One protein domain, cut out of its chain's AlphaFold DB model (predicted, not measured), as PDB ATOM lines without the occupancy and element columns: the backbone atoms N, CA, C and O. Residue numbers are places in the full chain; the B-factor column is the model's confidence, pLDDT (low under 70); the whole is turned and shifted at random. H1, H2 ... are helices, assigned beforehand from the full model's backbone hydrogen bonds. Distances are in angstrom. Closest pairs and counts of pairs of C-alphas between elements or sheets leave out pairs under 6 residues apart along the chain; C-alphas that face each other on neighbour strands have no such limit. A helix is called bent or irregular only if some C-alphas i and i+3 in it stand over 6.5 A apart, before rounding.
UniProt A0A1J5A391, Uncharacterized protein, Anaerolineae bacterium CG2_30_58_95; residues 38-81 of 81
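Overview. This is residues 38 to 81 of the 81 residues of an uncharacterized protein of Anaerolineae bacterium CG2_30_58_95 (UniProt A0A1J5A391). Two helices make an open L, a shorter arm H1 and a longer arm H2, joined at the corner by a short loop of residues 51 to 56. The arms meet near the end of H1 and the beginning of H2 and then run away from each other, with residues 38 to 46 of H1 and residues 62 to 81, of which 62 to 80 belong to H2, sticking out free. The printed part has 44 residues with two named helices, H1 then H2, and no named strand; the class is all helix. The whole is extended, with a radius of gyration of the C-alphas of 14.7 A, and flat, spanning 44 by 25 by 11 A.

Along the chain. H1 holds residues 38 to 50 and measures 18.1 A from first to last C-alpha, beginning at C-alpha 38 at (-27.980, 23.068, 97.718). H2 holds residues 57 to 80 and measures 34.4 A, from C-alpha 57 at (-27.518, 1.992, 100.707) to C-alpha 80 at (-0.010, -6.045, 81.749). Neither helix is bent or irregular.

Arrangement. H1 and H2 are close but not clearly touching, with 1 pair of C-alphas within 8 A. Their closest C-alphas, those of Tyr 48 and Leu 57, are 7.6 A apart. Their lines stand about perpendicular, at 86 degrees. Their centres are 23.2 A apart. In H1 and H2 every O i to N i+4 pair is within hydrogen-bond range.

Size, cuts and confidence. The two C-alphas farthest apart are those of Ala 38 and Gly 81, at 45.7 A. The printed part has no cut, and Gly 81 is the chain's last residue. The link from H1 to H2, 6 residues, is short. The mean pLDDT of the printed part is 79.3, and residues 38, 52 and 79 to 81 are under 70.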
ATOM      1  N   ALA A  38     -26.998  23.510  98.705       68.38
ATOM      2  CA  ALA A  38     -27.980  23.068  97.718       68.38
ATOM      3  C   ALA A  38     -27.462  21.969  96.769       68.38
ATOM      4  O   ALA A  38     -28.170  20.999  96.520       68.38
ATOM      5  N   ARG A  39     -26.220  22.080  96.287       75.25
ATOM      6  CA  ARG A  39     -25.575  21.075  95.434       75.25
ATOM      7  C   ARG A  39     -25.348  19.766  96.190       75.25
ATOM      8  O   ARG A  39     -25.739  18.718  95.695       75.25
ATOM      9  N   ARG A  40     -24.854  19.836  97.432       76.06
ATOM     10  CA  ARG A  40     -24.741  18.652  98.306       76.06
ATOM     11  C   ARG A  40     -26.093  17.992  98.560       76.06
ATOM     12  O   ARG A  40     -26.201  16.775  98.508       76.06
ATOM     13  N   LEU A  41     -27.140  18.781  98.806       78.75
ATOM     14  CA  LEU A  41     -28.485  18.240  99.009       78.75
ATOM     15  C   LEU A  41     -29.031  17.570  97.738       78.75
ATOM     16  O   LEU A  41     -29.674  16.527  97.835       78.75
ATOM     17  N   ALA A  42     -28.770  18.143  96.561       78.75
ATOM     18  CA  ALA A  42     -29.141  17.548  95.282       78.75
ATOM     19  C   ALA A  42     -28.402  16.222  95.041       78.75
ATOM     20  O   ALA A  42     -29.037  15.234  94.685       78.75
ATOM     21  N   GLU A  43     -27.097  16.173  95.315       81.88
ATOM     22  CA  GLU A  43     -26.275  14.960  95.217       81.88
ATOM     23  C   GLU A  43     -26.765  13.870  96.183       81.88
ATOM     24  O   GLU A  43     -26.952  12.725  95.775       81.88
ATOM     25  N   ILE A  44     -27.078  14.226  97.435       79.38
ATOM     26  CA  ILE A  44     -27.643  13.292  98.423       79.38
ATOM     27  C   ILE A  44     -29.000  12.757  97.955       79.38
ATOM     28  O   ILE A  44     -29.229  11.551  98.016       79.38
ATOM     29  N   ARG A  45     -29.898  13.619  97.457       79.56
ATOM     30  CA  ARG A  45     -31.218  13.194  96.955       79.56
ATOM     31  C   ARG A  45     -31.102  12.284  95.736       79.56
ATOM     32  O   ARG A  45     -31.797  11.275  95.678       79.56
ATOM     33  N   ALA A  46     -30.223  12.618  94.794       79.44
ATOM     34  CA  ALA A  46     -29.969  11.796  93.617       79.44
ATOM     35  C   ALA A  46     -29.405  10.424  94.010       79.44
ATOM     36  O   ALA A  46     -29.884   9.400  93.530       79.44
ATOM     37  N   THR A  47     -28.448  10.402  94.940       80.00
ATOM     38  CA  THR A  47     -27.862   9.169  95.482       80.00
ATOM     39  C   THR A  47     -28.935   8.326  96.165       80.00
ATOM     40  O   THR A  47     -29.108   7.161  95.832       80.00
ATOM     41  N   TYR A  48     -29.729   8.919  97.058       76.31
ATOM     42  CA  TYR A  48     -30.796   8.201  97.753       76.31
ATOM     43  C   TYR A  48     -31.852   7.649  96.783       76.31
ATOM     44  O   TYR A  48     -32.286   6.513  96.934       76.31
ATOM     45  N   GLY A  49     -32.216   8.413  95.747       78.56
ATOM     46  CA  GLY A  49     -33.116   7.965  94.682       78.56
ATOM     47  C   GLY A  49     -32.544   6.816  93.843       78.56
ATOM     48  O   GLY A  49     -33.254   5.852  93.577       78.56
ATOM     49  N   LYS A  50     -31.253   6.868  93.480       79.19
ATOM     50  CA  LYS A  50     -30.550   5.817  92.711       79.19
ATOM     51  C   LYS A  50     -30.605   4.452  93.402       79.19
ATOM     52  O   LYS A  50     -30.647   3.426  92.729       79.19
ATOM     53  N   TYR A  51     -30.598   4.438  94.734       79.31
ATOM     54  CA  TYR A  51     -30.638   3.212  95.533       79.31
ATOM     55  C   TYR A  51     -31.979   3.000  96.247       79.31
ATOM     56  O   TYR A  51     -32.079   2.130  97.115       79.31
ATOM     57  N   ALA A  52     -33.017   3.760  95.885       69.88
ATOM     58  CA  ALA A  52     -34.356   3.569  96.424       69.88
ATOM     59  C   ALA A  52     -34.860   2.164  96.056       69.88
ATOM     60  O   ALA A  52     -34.893   1.792  94.885       69.88
ATOM     61  N   GLY A  53     -35.213   1.365  97.067       71.12
ATOM     62  CA  GLY A  53     -35.639  -0.030  96.895       71.12
ATOM     63  C   GLY A  53     -34.534  -1.075  97.079       71.12
ATOM     64  O   GLY A  53     -34.835  -2.266  97.073       71.12
ATOM     65  N   LYS A  54     -33.275  -0.671  97.297       75.06
ATOM     66  CA  LYS A  54     -32.228  -1.594  97.754       75.06
ATOM     67  C   LYS A  54     -32.300  -1.786  99.270       75.06
ATOM     68  O   LYS A  54     -32.580  -0.843 100.005       75.06
ATOM     69  N   THR A  55     -31.995  -2.998  99.735       76.69
ATOM     70  CA  THR A  55     -32.078  -3.409 101.152       76.69
ATOM     71  C   THR A  55     -31.249  -2.519 102.080       76.69
ATOM     72  O   THR A  55     -31.638  -2.264 103.217       76.69
ATOM     73  N   SER A  56     -30.115  -2.013 101.587       79.38
ATOM     74  CA  SER A  56     -29.276  -1.037 102.278       79.38
ATOM     75  C   SER A  56     -28.452  -0.230 101.276       79.38
ATOM     76  O   SER A  56     -27.823  -0.795 100.381       79.38
ATOM     77  N   LEU A  57     -28.400   1.094 101.463       79.44
ATOM     78  CA  LEU A  57     -27.518   1.992 100.707       79.44
ATOM     79  C   LEU A  57     -26.047   1.565 100.826       79.44
ATOM     80  O   LEU A  57     -25.306   1.611  99.852       79.44
ATOM     81  N   ILE A  58     -25.637   1.111 102.012       77.19
ATOM     82  CA  ILE A  58     -24.258   0.688 102.275       77.19
ATOM     83  C   ILE A  58     -23.934  -0.590 101.493       77.19
ATOM     84  O   ILE A  58     -22.887  -0.663 100.858       77.19
ATOM     85  N   GLN A  59     -24.843  -1.570 101.485       77.50
ATOM     86  CA  GLN A  59     -24.662  -2.797 100.696       77.50
ATOM     87  C   GLN A  59     -24.607  -2.487  99.196       77.50
ATOM     88  O   GLN A  59     -23.725  -2.973  98.497       77.50
ATOM     89  N   ALA A  60     -25.488  -1.607  98.722       79.00
ATOM     90  CA  ALA A  60     -25.531  -1.190  97.328       79.00
ATOM     91  C   ALA A  60     -24.240  -0.515  96.847       79.00
ATOM     92  O   ALA A  60     -23.806  -0.748  95.720       79.00
ATOM     93  N   LEU A  61     -23.663   0.339  97.694       82.62
ATOM     94  CA  LEU A  61     -22.399   1.013  97.420       82.62
ATOM     95  C   LEU A  61     -21.233   0.024  97.434       82.62
ATOM     96  O   LEU A  61     -20.353   0.126  96.586       82.62
ATOM     97  N   LEU A  62     -21.240  -0.947  98.352       85.19
ATOM     98  CA  LEU A  62     -20.205  -1.977  98.425       85.19
ATOM     99  C   LEU A  62     -20.184  -2.857  97.165       85.19
ATOM    100  O   LEU A  62     -19.114  -3.097  96.613       85.19
ATOM    101  N   GLU A  63     -21.351  -3.285  96.675       84.94
ATOM    102  CA  GLU A  63     -21.480  -4.049  95.423       84.94
ATOM    103  C   GLU A  63     -20.973  -3.264  94.203       84.94
ATOM    104  O   GLU A  63     -20.269  -3.804  93.347       84.94
ATOM    105  N   GLU A  64     -21.313  -1.975  94.116       84.81
ATOM    106  CA  GLU A  64     -20.843  -1.106  93.034       84.81
ATOM    107  C   GLU A  64     -19.320  -0.951  93.086       84.81
ATOM    108  O   GLU A  64     -18.658  -1.104  92.060       84.81
ATOM    109  N   HIS A  65     -18.755  -0.772  94.283       87.94
ATOM    110  CA  HIS A  65     -17.309  -0.686  94.469       87.94
ATOM    111  C   HIS A  65     -16.584  -1.977  94.081       87.94
ATOM    112  O   HIS A  65     -15.546  -1.922  93.423       87.94
ATOM    113  N   GLN A  66     -17.130  -3.139  94.446       88.00
ATOM    114  CA  GLN A  66     -16.582  -4.437  94.044       88.00
ATOM    115  C   GLN A  66     -16.625  -4.620  92.523       88.00
ATOM    116  O   GLN A  66     -15.679  -5.135  91.929       88.00
ATOM    117  N   THR A  67     -17.696  -4.156  91.881       88.00
ATOM    118  CA  THR A  67     -17.832  -4.205  90.423       88.00
ATOM    119  C   THR A  67     -16.821  -3.288  89.730       88.00
ATOM    120  O   THR A  67     -16.257  -3.660  88.700       88.00
ATOM    121  N   GLU A  68     -16.579  -2.096  90.279       89.81
ATOM    122  CA  GLU A  68     -15.557  -1.161  89.793       89.81
ATOM    123  C   GLU A  68     -14.160  -1.789  89.888       89.81
ATOM    124  O   GLU A  68     -13.457  -1.867  88.881       89.81
ATOM    125  N   LEU A  69     -13.807  -2.338  91.057       90.31
ATOM    126  CA  LEU A  69     -12.525  -3.010  91.280       90.31
ATOM    127  C   LEU A  69     -12.322  -4.177  90.310       90.31
ATOM    128  O   LEU A  69     -11.283  -4.257  89.663       90.31
ATOM    129  N   ALA A  70     -13.335  -5.023  90.112       88.19
ATOM    130  CA  ALA A  70     -13.254  -6.126  89.156       88.19
ATOM    131  C   ALA A  70     -13.006  -5.641  87.713       88.19
ATOM    132  O   ALA A  70     -12.284  -6.281  86.944       88.19
ATOM    133  N   ARG A  71     -13.574  -4.491  87.321       87.69
ATOM    134  CA  ARG A  71     -13.306  -3.880  86.007       87.69
ATOM    135  C   ARG A  71     -11.895  -3.315  85.920       87.69
ATOM    136  O   ARG A  71     -11.275  -3.433  84.866       87.69
ATOM    137  N   GLU A  72     -11.406  -2.673  86.974       86.81
ATOM    138  CA  GLU A  72     -10.039  -2.154  87.029       86.81
ATOM    139  C   GLU A  72      -9.012  -3.286  86.971       86.81
ATOM    140  O   GLU A  72      -8.097  -3.230  86.151       86.81
ATOM    141  N   GLU A  73      -9.221  -4.360  87.731       82.94
ATOM    142  CA  GLU A  73      -8.400  -5.572  87.679       82.94
ATOM    143  C   GLU A  73      -8.418  -6.212  86.287       82.94
ATOM    144  O   GLU A  73      -7.368  -6.569  85.751       82.94
ATOM    145  N   ALA A  74      -9.587  -6.305  85.644       83.44
ATOM    146  CA  ALA A  74      -9.695  -6.820  84.281       83.44
ATOM    147  C   ALA A  74      -8.952  -5.940  83.260       83.44
ATOM    148  O   ALA A  74      -8.329  -6.460  82.331       83.44
ATOM    149  N   LYS A  75      -8.982  -4.610  83.427       84.94
ATOM    150  CA  LYS A  75      -8.196  -3.681  82.600       84.94
ATOM    151  C   LYS A  75      -6.701  -3.884  82.835       84.94
ATOM    152  O   LYS A  75      -5.969  -4.042  81.864       84.94
ATOM    153  N   LEU A  76      -6.257  -3.934  84.089       80.81
ATOM    154  CA  LEU A  76      -4.859  -4.179  84.455       80.81
ATOM    155  C   LEU A  76      -4.352  -5.490  83.852       80.81
ATOM    156  O   LEU A  76      -3.318  -5.497  83.191       80.81
ATOM    157  N   LYS A  77      -5.125  -6.572  83.975       77.00
ATOM    158  CA  LYS A  77      -4.788  -7.876  83.396       77.00
ATOM    159  C   LYS A  77      -4.726  -7.860  81.867       77.00
ATOM    160  O   LYS A  77      -3.962  -8.615  81.288       77.00
ATOM    161  N   ARG A  78      -5.510  -7.009  81.201       73.44
ATOM    162  CA  ARG A  78      -5.482  -6.853  79.736       73.44
ATOM    163  C   ARG A  78      -4.303  -6.010  79.241       73.44
ATOM    164  O   ARG A  78      -3.891  -6.177  78.100       73.44
ATOM    165  N   PHE A  79      -3.814  -5.079  80.057       68.31
ATOM    166  CA  PHE A  79      -2.708  -4.187  79.697       68.31
ATOM    167  C   PHE A  79      -1.330  -4.715  80.120       68.31
ATOM    168  O   PHE A  79      -0.343  -4.366  79.481       68.31
ATOM    169  N   TYR A  80      -1.261  -5.535  81.173       64.19
ATOM    170  CA  TYR A  80      -0.010  -6.045  81.749       64.19
ATOM    171  C   TYR A  80       0.095  -7.580  81.767       64.19
ATOM    172  O   TYR A  80       1.052  -8.107  82.334       64.19
ATOM    173  N   GLY A  81      -0.890  -8.289  81.207       53.00
ATOM    174  CA  GLY A  81      -0.921  -9.751  81.107       53.00
ATOM    175  C   GLY A  81      -0.587 -10.267  79.719       53.00
ATOM    176  O   GLY A  81      -0.804  -9.519  78.739       53.00
TER     177      GLY A  81